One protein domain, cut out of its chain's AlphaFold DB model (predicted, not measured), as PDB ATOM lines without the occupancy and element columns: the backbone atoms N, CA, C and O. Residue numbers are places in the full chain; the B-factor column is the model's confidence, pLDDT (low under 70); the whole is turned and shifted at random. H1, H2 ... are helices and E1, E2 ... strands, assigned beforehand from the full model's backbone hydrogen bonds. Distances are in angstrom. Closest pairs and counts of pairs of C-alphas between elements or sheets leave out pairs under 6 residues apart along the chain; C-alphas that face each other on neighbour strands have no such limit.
ATOM      1  N   MET A  28     -31.438  12.791 -21.926       74.50
ATOM      2  CA  MET A  28     -31.146  14.205 -22.144       74.50
ATOM      3  C   MET A  28     -30.405  14.767 -20.940       74.50
ATOM      4  O   MET A  28     -30.769  14.490 -19.799       74.50
ATOM      5  N   VAL A  29     -29.387  15.587 -21.183       74.44
ATOM      6  CA  VAL A  29     -28.596  16.230 -20.132       74.44
ATOM      7  C   VAL A  29     -28.711  17.740 -20.281       74.44
ATOM      8  O   VAL A  29     -28.371  18.297 -21.322       74.44
ATOM      9  N   PHE A  30     -29.163  18.413 -19.228       71.88
ATOM     10  CA  PHE A  30     -29.314  19.864 -19.191       71.88
ATOM     11  C   PHE A  30     -28.411  20.448 -18.120       71.88
ATOM     12  O   PHE A  30     -28.421  19.952 -17.000       71.88
ATOM     13  N   LYS A  31     -27.681  21.521 -18.434       71.00
ATOM     14  CA  LYS A  31     -26.901  22.282 -17.452       71.00
ATOM     15  C   LYS A  31     -27.714  23.484 -16.965       71.00
ATOM     16  O   LYS A  31     -28.131  24.312 -17.771       71.00
ATOM     17  N   TYR A  32     -27.929  23.583 -15.661       66.00
ATOM     18  CA  TYR A  32     -28.635  24.659 -14.974       66.00
ATOM     19  C   TYR A  32     -27.636  25.555 -14.227       66.00
ATOM     20  O   TYR A  32     -26.737  25.067 -13.541       66.00
ATOM     21  N   GLU A  33     -27.743  26.870 -14.441       66.12
ATOM     22  CA  GLU A  33     -26.884  27.912 -13.840       66.12
ATOM     23  C   GLU A  33     -25.364  27.676 -13.936       66.12
ATOM     24  O   GLU A  33     -24.566  28.226 -13.183       66.12
ATOM     25  N   GLY A  34     -24.927  26.874 -14.908       62.31
ATOM     26  CA  GLY A  34     -23.509  26.621 -15.150       62.31
ATOM     27  C   GLY A  34     -22.830  25.673 -14.156       62.31
ATOM     28  O   GLY A  34     -21.619  25.514 -14.273       62.31
ATOM     29  N   ARG A  35     -23.563  25.013 -13.245       60.00
ATOM     30  CA  ARG A  35     -23.003  24.011 -12.307       60.00
ATOM     31  C   ARG A  35     -23.880  22.782 -12.084       60.00
ATOM     32  O   ARG A  35     -23.360  21.697 -11.869       60.00
ATOM     33  N   ASN A  36     -25.196  22.941 -12.140       63.59
ATOM     34  CA  ASN A  36     -26.124  21.860 -11.836       63.59
ATOM     35  C   ASN A  36     -26.536  21.129 -13.113       63.59
ATOM     36  O   ASN A  36     -26.584  21.740 -14.179       63.59
ATOM     37  N   TYR A  37     -26.863  19.841 -13.020       67.62
ATOM     38  CA  TYR A  37     -27.312  19.058 -14.171       67.62
ATOM     39  C   TYR A  37     -28.657  18.375 -13.926       67.62
ATOM     40  O   TYR A  37     -28.874  17.770 -12.881       67.62
ATOM     41  N   ALA A  38     -29.561  18.422 -14.906       62.19
ATOM     42  CA  ALA A  38     -30.728  17.543 -14.964       62.19
ATOM     43  C   ALA A  38     -30.478  16.467 -16.017       62.19
ATOM     44  O   ALA A  38     -30.296  16.777 -17.193       62.19
ATOM     45  N   VAL A  39     -30.506  15.209 -15.598       68.69
ATOM     46  CA  VAL A  39     -30.465  14.048 -16.483       68.69
ATOM     47  C   VAL A  39     -31.894  13.539 -16.615       68.69
ATOM     48  O   VAL A  39     -32.440  12.963 -15.675       68.69
ATOM     49  N   VAL A  40     -32.527  13.814 -17.751       66.12
ATOM     50  CA  VAL A  40     -33.949  13.557 -17.978       66.12
ATOM     51  C   VAL A  40     -34.120  12.365 -18.898       66.12
ATOM     52  O   VAL A  40     -33.484  12.277 -19.947       66.12
ATOM     53  N   LYS A  41     -35.048  11.488 -18.528       68.81
ATOM     54  CA  LYS A  41     -35.542  10.432 -19.401       68.81
ATOM     55  C   LYS A  41     -37.021  10.624 -19.677       68.81
ATOM     56  O   LYS A  41     -37.827  10.674 -18.746       68.81
ATOM     57  N   SER A  42     -37.364  10.727 -20.956       60.59
ATOM     58  CA  SER A  42     -38.734  10.946 -21.419       60.59
ATOM     59  C   SER A  42     -39.316   9.663 -22.005       60.59
ATOM     60  O   SER A  42     -38.665   8.985 -22.800       60.59
ATOM     61  N   LYS A  43     -40.560   9.329 -21.643       58.41
ATOM     62  CA  LYS A  43     -41.355   8.333 -22.371       58.41
ATOM     63  C   LYS A  43     -42.460   9.065 -23.129       58.41
ATOM     64  O   LYS A  43     -43.361   9.641 -22.522       58.41
ATOM     65  N   ALA A  44     -42.387   9.051 -24.455       42.38
ATOM     66  CA  ALA A  44     -43.400   9.661 -25.305       42.38
ATOM     67  C   ALA A  44     -44.705   8.832 -25.300       42.38
ATOM     68  O   ALA A  44     -44.675   7.641 -25.591       42.38
ATOM     69  N   VAL A  45     -45.808   9.517 -24.965       40.09
ATOM     70  CA  VAL A  45     -47.242   9.299 -25.281       40.09
ATOM     71  C   VAL A  45     -47.827   7.881 -25.119       40.09
ATOM     72  O   VAL A  45     -47.509   6.973 -25.879       40.09
ATOM     73  N   GLY A  46     -48.798   7.725 -24.201       39.19
ATOM     74  CA  GLY A  46     -49.766   6.610 -24.235       39.19
ATOM     75  C   GLY A  46     -49.880   5.721 -22.989       39.19
ATOM     76  O   GLY A  46     -50.545   4.692 -23.055       39.19
ATOM     77  N   GLY A  47     -49.260   6.071 -21.858       40.19
ATOM     78  CA  GLY A  47     -49.505   5.366 -20.593       40.19
ATOM     79  C   GLY A  47     -50.775   5.884 -19.922       40.19
ATOM     80  O   GLY A  47     -50.865   7.080 -19.657       40.19
ATOM     81  N   SER A  48     -51.751   5.013 -19.651       37.44
ATOM     82  CA  SER A  48     -52.902   5.358 -18.812       37.44
ATOM     83  C   SER A  48     -52.435   5.781 -17.416       37.44
ATOM     84  O   SER A  48     -51.474   5.227 -16.876       37.44
ATOM     85  N   THR A  49     -53.118   6.762 -16.826       43.00
ATOM     86  CA  THR A  49     -53.018   7.114 -15.405       43.00
ATOM     87  C   THR A  49     -53.543   5.952 -14.568       43.00
ATOM     88  O   THR A  49     -54.683   5.948 -14.115       43.00
ATOM     89  N   ASN A  50     -52.726   4.919 -14.380       36.06
ATOM     90  CA  ASN A  50     -53.034   3.887 -13.405       36.06
ATOM     91  C   ASN A  50     -52.707   4.465 -12.028       36.06
ATOM     92  O   ASN A  50     -51.558   4.809 -11.743       36.06
ATOM     93  N   GLY A  51     -53.753   4.653 -11.226       41.19
ATOM     94  CA  GLY A  51     -53.668   5.171  -9.869       41.19
ATOM     95  C   GLY A  51     -52.656   4.400  -9.021       41.19
ATOM     96  O   GLY A  51     -52.534   3.183  -9.127       41.19
ATOM     97  N   VAL A  52     -51.975   5.156  -8.156       39.91
ATOM     98  CA  VAL A  52     -50.893   4.765  -7.234       39.91
ATOM     99  C   VAL A  52     -49.513   4.573  -7.914       39.91
ATOM    100  O   VAL A  52     -49.308   3.614  -8.655       39.91
ATOM    101  N   PRO A  53     -48.528   5.463  -7.652       43.47
ATOM    102  CA  PRO A  53     -47.237   5.456  -8.344       43.47
ATOM    103  C   PRO A  53     -46.383   4.196  -8.170       43.47
ATOM    104  O   PRO A  53     -45.634   3.889  -9.079       43.47
ATOM    105  N   ASP A  54     -46.453   3.448  -7.069       42.62
ATOM    106  CA  ASP A  54     -45.330   2.575  -6.668       42.62
ATOM    107  C   ASP A  54     -45.033   1.369  -7.597       42.62
ATOM    108  O   ASP A  54     -43.867   1.098  -7.889       42.62
ATOM    109  N   ASP A  55     -46.048   0.702  -8.163       38.94
ATOM    110  CA  ASP A  55     -45.839  -0.375  -9.160       38.94
ATOM    111  C   ASP A  55     -45.460   0.173 -10.544       38.94
ATOM    112  O   ASP A  55     -44.790  -0.484 -11.351       38.94
ATOM    113  N   THR A  56     -45.894   1.401 -10.829       49.72
ATOM    114  CA  THR A  56     -45.535   2.122 -12.049       49.72
ATOM    115  C   THR A  56     -44.072   2.555 -11.946       49.72
ATOM    116  O   THR A  56     -43.283   2.213 -12.814       49.72
ATOM    117  N   VAL A  57     -43.676   3.175 -10.834       58.91
ATOM    118  CA  VAL A  57     -42.342   3.671 -10.463       58.91
ATOM    119  C   VAL A  57     -41.233   2.651 -10.723       58.91
ATOM    120  O   VAL A  57     -40.232   2.993 -11.355       58.91
ATOM    121  N   GLN A  58     -41.411   1.394 -10.302       60.00
ATOM    122  CA  GLN A  58     -40.406   0.357 -10.539       60.00
ATOM    123  C   GLN A  58     -40.322  -0.035 -12.023       60.00
ATOM    124  O   GLN A  58     -39.231  -0.295 -12.520       60.00
ATOM    125  N   LYS A  59     -41.442  -0.055 -12.755       63.56
ATOM    126  CA  LYS A  59     -41.458  -0.296 -14.211       63.56
ATOM    127  C   LYS A  59     -40.929   0.901 -15.009       63.56
ATOM    128  O   LYS A  59     -40.397   0.717 -16.097       63.56
ATOM    129  N   LEU A  60     -41.049   2.120 -14.482       68.31
ATOM    130  CA  LEU A  60     -40.544   3.344 -15.111       68.31
ATOM    131  C   LEU A  60     -39.016   3.390 -15.146       68.31
ATOM    132  O   LEU A  60     -38.445   3.982 -16.064       68.31
ATOM    133  N   THR A  61     -38.350   2.728 -14.198       72.81
ATOM    134  CA  THR A  61     -36.897   2.524 -14.215       72.81
ATOM    135  C   THR A  61     -36.486   1.206 -14.869       72.81
ATOM    136  O   THR A  61     -35.349   0.795 -14.680       72.81
ATOM    137  N   MET A  62     -37.331   0.567 -15.687       74.31
ATOM    138  CA  MET A  62     -36.939  -0.570 -16.534       74.31
ATOM    139  C   MET A  62     -36.989  -0.205 -18.021       74.31
ATOM    140  O   MET A  62     -37.864   0.550 -18.456       74.31
ATOM    141  N   ASP A  63     -36.061  -0.741 -18.810       70.44
ATOM    142  CA  ASP A  63     -36.157  -0.739 -20.268       70.44
ATOM    143  C   ASP A  63     -37.029  -1.903 -20.787       70.44
ATOM    144  O   ASP A  63     -37.633  -2.657 -20.022       70.44
ATOM    145  N   LYS A  64     -37.136  -2.029 -22.117       65.38
ATOM    146  CA  LYS A  64     -37.945  -3.063 -22.789       65.38
ATOM    147  C   LYS A  64     -37.474  -4.498 -22.510       65.38
ATOM    148  O   LYS A  64     -38.273  -5.418 -22.653       65.38
ATOM    149  N   ASP A  65     -36.211  -4.666 -22.133       71.25
ATOM    150  CA  ASP A  65     -35.576  -5.953 -21.865       71.25
ATOM    151  C   ASP A  65     -35.601  -6.267 -20.353       71.25
ATOM    152  O   ASP A  65     -35.089  -7.292 -19.908       71.25
ATOM    153  N   GLY A  66     -36.238  -5.399 -19.552       68.56
ATOM    154  CA  GLY A  66     -36.354  -5.538 -18.103       68.56
ATOM    155  C   GLY A  66     -35.099  -5.107 -17.345       68.56
ATOM    156  O   GLY A  66     -34.968  -5.428 -16.164       68.56
ATOM    157  N   VAL A  67     -34.176  -4.395 -17.999       74.69
ATOM    158  CA  VAL A  67     -32.941  -3.900 -17.384       74.69
ATOM    159  C   VAL A  67     -33.185  -2.542 -16.741       74.69
ATOM    160  O   VAL A  67     -33.879  -1.683 -17.289       74.69
ATOM    161  N   ARG A  68     -32.580  -2.322 -15.569       77.69
ATOM    162  CA  ARG A  68     -32.666  -1.045 -14.860       77.69
ATOM    163  C   ARG A  68     -32.071   0.090 -15.685       77.69
ATOM    164  O   ARG A  68     -30.908   0.063 -16.076       77.69
ATOM    165  N   GLN A  69     -32.870   1.128 -15.882       78.94
ATOM    166  CA  GLN A  69     -32.481   2.377 -16.506       78.94
ATOM    167  C   GLN A  69     -32.494   3.520 -15.491       78.94
ATOM    168  O   GLN A  69     -33.303   3.516 -14.568       78.94
ATOM    169  N   MET A  70     -31.637   4.526 -15.689       82.25
ATOM    170  CA  MET A  70     -31.438   5.657 -14.758       82.25
ATOM    171  C   MET A  70     -30.802   5.286 -13.406       82.25
ATOM    172  O   MET A  70     -30.686   6.139 -12.524       82.25
ATOM    173  N   SER A  71     -30.319   4.051 -13.255       86.75
ATOM    174  CA  SER A  71     -29.321   3.731 -12.236       86.75
ATOM    175  C   SER A  71     -28.015   4.476 -12.530       86.75
ATOM    176  O   SER A  71     -27.771   4.906 -13.664       86.75
ATOM    177  N   SER A  72     -27.177   4.657 -11.512       87.81
ATOM    178  CA  SER A  72     -25.907   5.374 -11.664       87.81
ATOM    179  C   SER A  72     -24.987   4.693 -12.686       87.81
ATOM    180  O   SER A  72     -24.391   5.377 -13.514       87.81
ATOM    181  N   GLU A  73     -24.958   3.356 -12.716       88.25
ATOM    182  CA  GLU A  73     -24.218   2.582 -13.724       88.25
ATOM    183  C   GLU A  73     -24.795   2.764 -15.137       88.25
ATOM    184  O   GLU A  73     -24.054   2.957 -16.103       88.25
ATOM    185  N   TRP A  74     -26.126   2.757 -15.276       87.81
ATOM    186  CA  TRP A  74     -26.772   2.981 -16.570       87.81
ATOM    187  C   TRP A  74     -26.469   4.384 -17.110       87.81
ATOM    188  O   TRP A  74     -26.179   4.536 -18.300       87.81
ATOM    189  N   ILE A  75     -26.507   5.407 -16.250       87.75
ATOM    190  CA  ILE A  75     -26.179   6.785 -16.632       87.75
ATOM    191  C   ILE A  75     -24.715   6.889 -17.034       87.75
ATOM    192  O   ILE A  75     -24.439   7.445 -18.091       87.75
ATOM    193  N   GLU A  76     -23.791   6.317 -16.263       90.00
ATOM    194  CA  GLU A  76     -22.370   6.329 -16.612       90.00
ATOM    195  C   GLU A  76     -22.129   5.733 -18.006       90.00
ATOM    196  O   GLU A  76     -21.450   6.342 -18.835       90.00
ATOM    197  N   ASN A  77     -22.733   4.578 -18.294       87.75
ATOM    198  CA  ASN A  77     -22.614   3.917 -19.592       87.75
ATOM    199  C   ASN A  77     -23.156   4.783 -20.739       87.75
ATOM    200  O   ASN A  77     -22.519   4.881 -21.786       87.75
ATOM    201  N   ASN A  78     -24.293   5.455 -20.543       85.62
ATOM    202  CA  ASN A  78     -24.863   6.336 -21.564       85.62
ATOM    203  C   ASN A  78     -24.064   7.635 -21.726       85.62
ATOM    204  O   ASN A  78     -23.855   8.072 -22.853       85.62
ATOM    205  N   LEU A  79     -23.536   8.215 -20.646       85.06
ATOM    206  CA  LEU A  79     -22.648   9.376 -20.736       85.06
ATOM    207  C   LEU A  79     -21.354   9.035 -21.486       85.06
ATOM    208  O   LEU A  79     -20.891   9.848 -22.278       85.06
ATOM    209  N   ARG A  80     -20.796   7.825 -21.312       86.44
ATOM    210  CA  ARG A  80     -19.642   7.356 -22.107       86.44
ATOM    211  C   ARG A  80     -19.957   7.310 -23.601       86.44
ATOM    212  O   ARG A  80     -19.117   7.705 -24.404       86.44
ATOM    213  N   ILE A  81     -21.155   6.852 -23.966       83.12
ATOM    214  CA  ILE A  81     -21.623   6.860 -25.359       83.12
ATOM    215  C   ILE A  81     -21.731   8.305 -25.863       83.12
ATOM    216  O   ILE A  81     -21.126   8.626 -26.878       83.12
ATOM    217  N   MET A  82     -22.372   9.201 -25.105       82.56
ATOM    218  CA  MET A  82     -22.485  10.623 -25.463       82.56
ATOM    219  C   MET A  82     -21.119  11.317 -25.609       82.56
ATOM    220  O   MET A  82     -20.966  12.190 -26.459       82.56
ATOM    221  N   VAL A  83     -20.112  10.940 -24.812       82.50
ATOM    222  CA  VAL A  83     -18.726  11.420 -24.980       82.50
ATOM    223  C   VAL A  83     -18.120  10.905 -26.287       82.50
ATOM    224  O   VAL A  83     -17.529  11.687 -27.029       82.50
ATOM    225  N   ASN A  84     -18.273   9.612 -26.586       83.75
ATOM    226  CA  ASN A  84     -17.750   9.008 -27.818       83.75
ATOM    227  C   ASN A  84     -18.391   9.604 -29.076       83.75
ATOM    228  O   ASN A  84     -17.706   9.804 -30.077       83.75
ATOM    229  N   ASP A  85     -19.679   9.939 -28.996       82.69
ATOM    230  CA  ASP A  85     -20.445  10.561 -30.076       82.69
ATOM    231  C   ASP A  85     -20.187  12.083 -30.182       82.69
ATOM    232  O   ASP A  85     -20.730  12.760 -31.057       82.69
ATOM    233  N   GLY A  86     -19.340  12.647 -29.308       79.88
ATOM    234  CA  GLY A  86     -18.990  14.069 -29.298       79.88
ATOM    235  C   GLY A  86     -20.126  14.985 -28.831       79.88
ATOM    236  O   GLY A  86     -20.139  16.178 -29.149       79.88
ATOM    237  N   GLU A  87     -21.107  14.452 -28.101       77.38
ATOM    238  CA  GLU A  87     -22.256  15.212 -27.608       77.38
ATOM    239  C   GLU A  87     -21.967  16.014 -26.346       77.38
ATOM    240  O   GLU A  87     -22.480  17.125 -26.187       77.38
ATOM    241  N   ILE A  88     -21.122  15.467 -25.476       77.62
ATOM    242  CA  ILE A  88     -20.624  16.115 -24.262       77.62
ATOM    243  C   ILE A  88     -19.115  15.894 -24.148       77.62
ATOM    244  O   ILE A  88     -18.571  14.941 -24.703       77.62
ATOM    245  N   SER A  89     -18.419  16.765 -23.415       84.75
ATOM    246  CA  SER A  89     -16.995  16.566 -23.142       84.75
ATOM    247  C   SER A  89     -16.773  15.547 -22.018       84.75
ATOM    248  O   SER A  89     -17.667  15.272 -21.209       84.75
ATOM    249  N   LYS A  90     -15.554  15.006 -21.930       85.94
ATOM    250  CA  LYS A  90     -15.161  14.100 -20.843       85.94
ATOM    251  C   LYS A  90     -15.232  14.792 -19.476       85.94
ATOM    252  O   LYS A  90     -15.621  14.169 -18.494       85.94
ATOM    253  N   GLU A  91     -14.910  16.080 -19.427       86.62
ATOM    254  CA  GLU A  91     -14.984  16.917 -18.227       86.62
ATOM    255  C   GLU A  91     -16.439  17.099 -17.791       86.62
ATOM    256  O   GLU A  91     -16.746  16.949 -16.612       86.62
ATOM    257  N   ALA A  92     -17.354  17.335 -18.739       81.56
ATOM    258  CA  ALA A  92     -18.781  17.424 -18.446       81.56
ATOM    259  C   ALA A  92     -19.326  16.098 -17.896       81.56
ATOM    260  O   ALA A  92     -20.070  16.107 -16.922       81.56
ATOM    261  N   MET A  93     -18.926  14.951 -18.461       86.38
ATOM    262  CA  MET A  93     -19.272  13.641 -17.894       86.38
ATOM    263  C   MET A  93     -18.771  13.502 -16.448       86.38
ATOM    264  O   MET A  93     -19.524  13.051 -15.589       86.38
ATOM    265  N   GLN A  94     -17.523  13.884 -16.164       87.75
ATOM    266  CA  GLN A  94     -16.966  13.824 -14.808       87.75
ATOM    267  C   GLN A  94     -17.720  14.735 -13.832       87.75
ATOM    268  O   GLN A  94     -18.025  14.303 -12.724       87.75
ATOM    269  N   GLU A  95     -18.066  15.954 -14.253       85.38
ATOM    270  CA  GLU A  95     -18.870  16.905 -13.475       85.38
ATOM    271  C   GLU A  95     -20.263  16.334 -13.178       85.38
ATOM    272  O   GLU A  95     -20.708  16.360 -12.034       85.38
ATOM    273  N   ILE A  96     -20.919  15.723 -14.171       83.94
ATOM    274  CA  ILE A  96     -22.230  15.082 -14.001       83.94
ATOM    275  C   ILE A  96     -22.141  13.917 -13.008       83.94
ATOM    276  O   ILE A  96     -22.982  13.823 -12.111       83.94
ATOM    277  N   MET A  97     -21.132  13.047 -13.142       88.00
ATOM    278  CA  MET A  97     -20.942  11.882 -12.269       88.00
ATOM    279  C   MET A  97     -20.590  12.280 -10.831       88.00
ATOM    280  O   MET A  97     -21.127  11.689  -9.895       88.00
ATOM    281  N   ALA A  98     -19.748  13.300 -10.639       85.44
ATOM    282  CA  ALA A  98     -19.492  13.881  -9.321       85.44
ATOM    283  C   ALA A  98     -20.776  14.494  -8.738       85.44
ATOM    284  O   ALA A  98     -21.143  14.216  -7.595       85.44
ATOM    285  N   GLY A  99     -21.531  15.203  -9.579       83.44
ATOM    286  CA  GLY A  99     -22.815  15.792  -9.227       83.44
ATOM    287  C   GLY A  99     -23.868  14.769  -8.781       83.44
ATOM    288  O   GLY A  99     -24.731  15.073  -7.958       83.44
ATOM    289  N   LEU A 100     -23.813  13.531  -9.286       83.69
ATOM    290  CA  LEU A 100     -24.700  12.451  -8.837       83.69
ATOM    291  C   LEU A 100     -24.379  11.994  -7.409       83.69
ATOM    292  O   LEU A 100     -25.280  11.508  -6.722       83.69
ATOM    293  N   GLN A 101     -23.145  12.178  -6.935       78.94
ATOM    294  CA  GLN A 101     -22.738  11.850  -5.567       78.94
ATOM    295  C   GLN A 101     -23.088  12.978  -4.588       78.94
ATOM    296  O   GLN A 101     -23.651  12.708  -3.529       78.94
ATOM    297  N   ASP A 102     -22.827  14.236  -4.954       73.75
ATOM    298  CA  ASP A 102     -22.984  15.396  -4.061       73.75
ATOM    299  C   ASP A 102     -24.345  16.114  -4.166       73.75
ATOM    300  O   ASP A 102     -24.768  16.786  -3.228       73.75
ATOM    301  N   GLY A 103     -25.095  15.898  -5.253       74.56
ATOM    302  CA  GLY A 103     -26.462  16.405  -5.451       74.56
ATOM    303  C   GLY A 103     -26.626  17.471  -6.497       74.56
ATOM    304  O   GLY A 103     -27.780  17.803  -6.784       74.56
ATOM    305  N   ALA A 104     -25.525  17.964  -7.061       78.94
ATOM    306  CA  ALA A 104     -25.545  18.937  -8.143       78.94
ATOM    307  C   ALA A 104     -26.187  18.367  -9.421       78.94
ATOM    308  O   ALA A 104     -26.755  19.111 -10.221       78.94
ATOM    309  N   THR A 105     -26.178  17.040  -9.593       84.00
ATOM    310  CA  THR A 105     -26.901  16.353 -10.668       84.00
ATOM    311  C   THR A 105     -28.169  15.695 -10.131       84.00
ATOM    312  O   THR A 105     -28.121  14.845  -9.239       84.00
ATOM    313  N   LYS A 106     -29.316  16.022 -10.730       83.81
ATOM    314  CA  LYS A 106     -30.598  15.354 -10.488       83.81
ATOM    315  C   LYS A 106     -30.948  14.441 -11.654       83.81
ATOM    316  O   LYS A 106     -30.795  14.805 -12.817       83.81
ATOM    317  N   ARG A 107     -31.472  13.263 -11.333       86.50
ATOM    318  CA  ARG A 107     -32.060  12.340 -12.308       86.50
ATOM    319  C   ARG A 107     -33.560  12.541 -12.299       86.50
ATOM    320  O   ARG A 107     -34.156  12.475 -11.232       86.50
ATOM    321  N   ILE A 108     -34.156  12.789 -13.454       82.38
ATOM    322  CA  ILE A 108     -35.556  13.185 -13.564       82.38
ATOM    323  C   ILE A 108     -36.278  12.265 -14.545       82.38
ATOM    324  O   ILE A 108     -35.842  12.056 -15.679       82.38
ATOM    325  N   TYR A 109     -37.416  11.738 -14.114       78.62
ATOM    326  CA  TYR A 109     -38.365  11.044 -14.967       78.62
ATOM    327  C   TYR A 109     -39.433  12.027 -15.457       78.62
ATOM    328  O   TYR A 109     -40.059  12.700 -14.641       78.62
ATOM    329  N   ALA A 110     -39.654  12.108 -16.773       74.31
ATOM    330  CA  ALA A 110     -40.713  12.926 -17.361       74.31
ATOM    331  C   ALA A 110     -41.882  12.046 -17.835       74.31
ATOM    332  O   ALA A 110     -41.716  11.189 -18.709       74.31
ATOM    333  N   GLN A 111     -43.072  12.290 -17.286       70.12
ATOM    334  CA  GLN A 111     -44.304  11.570 -17.602       70.12
ATOM    335  C   GLN A 111     -45.289  12.495 -18.307       70.12
ATOM    336  O   GLN A 111     -45.686  13.504 -17.736       70.12
ATOM    337  N   THR A 112     -45.718  12.144 -19.521       63.41
ATOM    338  CA  THR A 112     -46.724  12.920 -20.265       63.41
ATOM    339  C   THR A 112     -48.033  12.152 -20.375       63.41
ATOM    340  O   THR A 112     -48.039  11.019 -20.859       63.41
ATOM    341  N   ASP A 113     -49.131  12.788 -19.978       62.66
ATOM    342  CA  ASP A 113     -50.497  12.294 -20.145       62.66
ATOM    343  C   ASP A 113     -51.379  13.322 -20.887       62.66
ATOM    344  O   ASP A 113     -50.881  14.276 -21.491       62.66
ATOM    345  N   ALA A 114     -52.698  13.105 -20.887       63.41
ATOM    346  CA  ALA A 114     -53.657  14.008 -21.527       63.41
ATOM    347  C   ALA A 114     -53.735  15.402 -20.868       63.41
ATOM    348  O   ALA A 114     -54.173  16.351 -21.517       63.41
ATOM    349  N   ASN A 115     -53.308  15.530 -19.609       56.41
ATOM    350  CA  ASN A 115     -53.359  16.756 -18.813       56.41
ATOM    351  C   ASN A 115     -52.035  17.537 -18.835       56.41
ATOM    352  O   ASN A 115     -51.995  18.691 -18.408       56.41
ATOM    353  N   GLY A 116     -50.951  16.939 -19.337       60.97
ATOM    354  CA  GLY A 116     -49.661  17.600 -19.513       60.97
ATOM    355  C   GLY A 116     -48.478  16.711 -19.144       60.97
ATOM    356  O   GLY A 116     -48.592  15.491 -19.059       60.97
ATOM    357  N   THR A 117     -47.313  17.330 -18.950       64.69
ATOM    358  CA  THR A 117     -46.090  16.633 -18.531       64.69
ATOM    359  C   THR A 117     -45.796  16.919 -17.061       64.69
ATOM    360  O   THR A 117     -45.705  18.076 -16.655       64.69
ATOM    361  N   THR A 118     -45.610  15.865 -16.271       66.00
ATOM    362  CA  THR A 118     -45.119  15.918 -14.890       66.00
ATOM    363  C   THR A 118     -43.688  15.391 -14.820       66.00
ATOM    364  O   THR A 118     -43.267  14.589 -15.655       66.00
ATOM    365  N   TYR A 119     -42.924  15.864 -13.838       74.25
ATOM    366  CA  TYR A 119     -41.525  15.492 -13.635       74.25
ATOM    367  C   TYR A 119     -41.352  14.947 -12.229       74.25
ATOM    368  O   TYR A 119     -41.917  15.506 -11.294       74.25
ATOM    369  N   HIS A 120     -40.557  13.895 -12.078       74.94
ATOM    370  CA  HIS A 120     -40.355  13.204 -10.806       74.94
ATOM    371  C   HIS A 120     -38.875  12.910 -10.599       74.94
ATOM    372  O   HIS A 120     -38.182  12.555 -11.556       74.94
ATOM    373  N   VAL A 121     -38.368  13.057  -9.375       79.50
ATOM    374  CA  VAL A 121     -36.957  12.751  -9.077       79.50
ATOM    375  C   VAL A 121     -36.738  11.240  -9.109       79.50
ATOM    376  O   VAL A 121     -37.594  10.493  -8.655       79.50
ATOM    377  N   ILE A 122     -35.599  10.782  -9.620       81.94
ATOM    378  CA  ILE A 122     -35.140   9.393  -9.539       81.94
ATOM    379  C   ILE A 122     -34.055   9.294  -8.465       81.94
ATOM    380  O   ILE A 122     -33.028   9.983  -8.527       81.94
ATOM    381  N   GLU A 123     -34.275   8.405  -7.508       81.81
ATOM    382  CA  GLU A 123     -33.428   8.177  -6.343       81.81
ATOM    383  C   GLU A 123     -32.728   6.815  -6.419       81.81
ATOM    384  O   GLU A 123     -33.141   5.916  -7.159       81.81
ATOM    385  N   ASP A 124     -31.631   6.682  -5.670       83.25
ATOM    386  CA  ASP A 124     -30.935   5.406  -5.538       83.25
ATOM    387  C   ASP A 124     -31.710   4.489  -4.596       83.25
ATOM    388  O   ASP A 124     -32.224   4.919  -3.563       83.25
ATOM    389  N   VAL A 125     -31.729   3.200  -4.919       80.31
ATOM    390  CA  VAL A 125     -32.202   2.187  -3.975       80.31
ATOM    391  C   VAL A 125     -31.066   1.874  -3.008       80.31
ATOM    392  O   VAL A 125     -29.964   1.514  -3.420       80.31
ATOM    393  N   MET A 126     -31.330   1.999  -1.710       80.69
ATOM    394  CA  MET A 126     -30.343   1.713  -0.672       80.69
ATOM    395  C   MET A 126     -30.316   0.213  -0.362       80.69
ATOM    396  O   MET A 126     -31.338  -0.365   0.003       80.69
ATOM    397  N   LYS A 127     -29.141  -0.415  -0.457       78.50
ATOM    398  CA  LYS A 127     -28.891  -1.801  -0.034       78.50
ATOM    399  C   LYS A 127     -27.711  -1.810   0.927       78.50
ATOM    400  O   LYS A 127     -26.688  -1.190   0.662       78.50
ATOM    401  N   GLU A 128     -27.880  -2.448   2.085       82.81
ATOM    402  CA  GLU A 128     -26.849  -2.506   3.139       82.81
ATOM    403  C   GLU A 128     -26.307  -1.115   3.545       82.81
ATOM    404  O   GLU A 128     -25.123  -0.926   3.819       82.81
ATOM    405  N   GLY A 129     -27.186  -0.105   3.554       73.81
ATOM    406  CA  GLY A 129     -26.834   1.268   3.926       73.81
ATOM    407  C   GLY A 129     -26.044   2.046   2.869       73.81
ATOM    408  O   GLY A 129     -25.582   3.148   3.160       73.81
ATOM    409  N   LYS A 130     -25.896   1.519   1.647       77.62
ATOM    410  CA  LYS A 130     -25.235   2.203   0.526       77.62
ATOM    411  C   LYS A 130     -26.147   2.263  -0.708       77.62
ATOM    412  O   LYS A 130     -26.959   1.359  -0.894       77.62
ATOM    413  N   PRO A 131     -26.018   3.295  -1.559       80.62
ATOM    414  CA  PRO A 131     -26.688   3.328  -2.856       80.62
ATOM    415  C   PRO A 131     -26.261   2.133  -3.718       80.62
ATOM    416  O   PRO A 131     -25.062   1.927  -3.919       80.62
ATOM    417  N   ASP A 132     -27.213   1.356  -4.235       84.62
ATOM    418  CA  ASP A 132     -26.925   0.327  -5.233       84.62
ATOM    419  C   ASP A 132     -26.731   0.993  -6.606       84.62
ATOM    420  O   ASP A 132     -27.680   1.563  -7.150       84.62
ATOM    421  N   PRO A 133     -25.534   0.921  -7.215       86.75
ATOM    422  CA  PRO A 133     -25.277   1.557  -8.505       86.75
ATOM    423  C   PRO A 133     -26.108   0.971  -9.654       86.75
ATOM    424  O   PRO A 133     -26.221   1.615 -10.700       86.75
ATOM    425  N   LYS A 134     -26.687  -0.223  -9.474       87.44
ATOM    426  CA  LYS A 134     -27.468  -0.959 -10.478       87.44
ATOM    427  C   LYS A 134     -28.970  -0.778 -10.336       87.44
ATOM    428  O   LYS A 134     -29.710  -1.270 -11.185       87.44
ATOM    429  N   ASP A 135     -29.431  -0.076  -9.308       84.06
ATOM    430  CA  ASP A 135     -30.846  -0.007  -8.969       84.06
ATOM    431  C   ASP A 135     -31.289   1.440  -8.724       84.06
ATOM    432  O   ASP A 135     -30.517   2.287  -8.281       84.06
ATOM    433  N   ALA A 136     -32.533   1.745  -9.080       84.94
ATOM    434  CA  ALA A 136     -33.088   3.091  -8.981       84.94
ATOM    435  C   ALA A 136     -34.615   3.049  -8.956       84.94
ATOM    436  O   ALA A 136     -35.241   2.186  -9.586       84.94
ATOM    437  N   CYS A 137     -35.218   4.031  -8.293       76.94
ATOM    438  CA  CYS A 137     -36.663   4.216  -8.249       76.94
ATOM    439  C   CYS A 137     -37.044   5.660  -8.586       76.94
ATOM    440  O   CYS A 137     -36.327   6.609  -8.280       76.94
ATOM    441  N   VAL A 138     -38.186   5.835  -9.245       75.44
ATOM    442  CA  VAL A 138     -38.835   7.144  -9.368       75.44
ATOM    443  C   VAL A 138     -39.474   7.497  -8.018       75.44
ATOM    444  O   VAL A 138     -40.337   6.781  -7.527       75.44
ATOM    445  N   SER A 139     -39.064   8.590  -7.396       69.19
ATOM    446  CA  SER A 139     -39.728   9.124  -6.207       69.19
ATOM    447  C   SER A 139     -41.143   9.612  -6.543       69.19
ATOM    448  O   SER A 139     -41.437  10.010  -7.669       69.19
ATOM    449  N   ASN A 140     -42.016   9.667  -5.540       58.72
ATOM    450  CA  ASN A 140     -43.298  10.371  -5.635       58.72
ATOM    451  C   ASN A 140     -43.147  11.902  -5.503       58.72
ATOM    452  O   ASN A 140     -44.146  12.613  -5.377       58.72
ATOM    453  N   VAL A 141     -41.911  12.411  -5.485       58.34
ATOM    454  CA  VAL A 141     -41.613  13.831  -5.343       58.34
ATOM    455  C   VAL A 141     -41.638  14.468  -6.723       58.34
ATOM    456  O   VAL A 141     -40.749  14.246  -7.552       58.34
ATOM    457  N   ALA A 142     -42.660  15.291  -6.952       68.69
ATOM    458  CA  ALA A 142     -42.726  16.122  -8.141       68.69
ATOM    459  C   ALA A 142     -41.528  17.080  -8.165       68.69
ATOM    460  O   ALA A 142     -41.269  17.785  -7.190       68.69
ATOM    461  N   TRP A 143     -40.821  17.115  -9.288       71.69
ATOM    462  CA  TRP A 143     -39.666  17.974  -9.499       71.69
ATOM    463  C   TRP A 143     -40.030  19.193 -10.344       71.69
ATOM    464  O   TRP A 143     -40.757  19.096 -11.335       71.69
TER     465      TRP A 143
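AT A GLANCE: This is residues 28 to 143 of the 346 residues of an uncharacterized protein of Verminephrobacter eiseniae (strain EF01-2) (UniProt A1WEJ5). A strongly twisted sheet of five strands makes the body; a helical hairpin, H2 and H3, packs on one face of it, and the short helix H1 lies over the edge strand E5. E4 and E5 form a hairpin in which E5 bends by 107 degrees at residue 134. The printed part has 116 residues, with three named helices and five named strands in the order E1, E2, H1, H2, H3, E3, E4, E5. The sheet runs E1, E2, E3, E4, E5 and is mixed, with E2 and E3 parallel and the other neighbours antiparallel; the class is mixed, helices and strands. The whole is compact, with a radius of gyration of the C-alphas of 14.3 A and spans of 41 by 35 by 28 A.

HOW THE PARTS SIT: The sheet holds E1, residues 28 to 32, E2, residues 36 to 43, E3, residues 105 to 113, E4, residues 116 to 127, and E5, residues 130 to 142. E1 and E2 are a hairpin, with N 30 and O 38 at 2.8 A. E2 and E3 are parallel at 29 degrees, with N 108 and O 39 at 2.8 A. E3, E4 and E5 form a meander, each strand the antiparallel neighbour of the one before; N 122 and O 107 are 2.7 A apart, N 139 and O 121 also 2.7 A. H2, residues 72 to 84, and H3, residues 90 to 102, touch at a shallow tilt of 15 degrees, opposite ways, the closest C-alphas being those of Val 83 and Lys 90, 6.1 A. Both are on the same face of the sheet, which makes two layers, the sheet and the helices on one face of it. H3 lies over E2 and E3 at a height over the sheet of 7.9 A and only just stands up from it, rising 42 degrees. The closest C-alphas of H2 and E5 are those of Ser 72 and Pro 133, 5.0 A. H1, residues 53 to 60, is on the sheet over E5 at a height of 8.1 A, slantwise at 51 degrees on the local plane; the C-alphas of Val 57 and Val 138 come closest, 5.1 A. H1 is apart from H2 and H3. E2, the three helices and E3 make a strand-helix-strand unit, two parallel neighbour strands with helices between. Every O i to N i+4 pair is within hydrogen-bond range in H2, 3 of 4 in H1 and 8 of 9 in H3.

IN THESE COORDINATES: E1 begins at C-alpha 28, (-31.146, 14.205, -22.144), and spans 12.9 A; E2 spans 22.9 A, E3 25.7 A, E4 34.5 A and E5 24.0 A. H1 spans 9.7 A, H2 18.5 A and H3 18.6 A. E5 ends at C-alpha 142, (-42.726, 16.122, -8.141).

THE WHOLE: The C-alphas of Gly 51 and Glu 91, the two farthest apart, are 41.3 A apart. The printed part has no cut. The link from H1 to H2, 11 residues, is long. Mean pLDDT of the printed part is 72.2; residues 32 to 60, 64, 66, 112 to 118 and 139 to 142 are under 70.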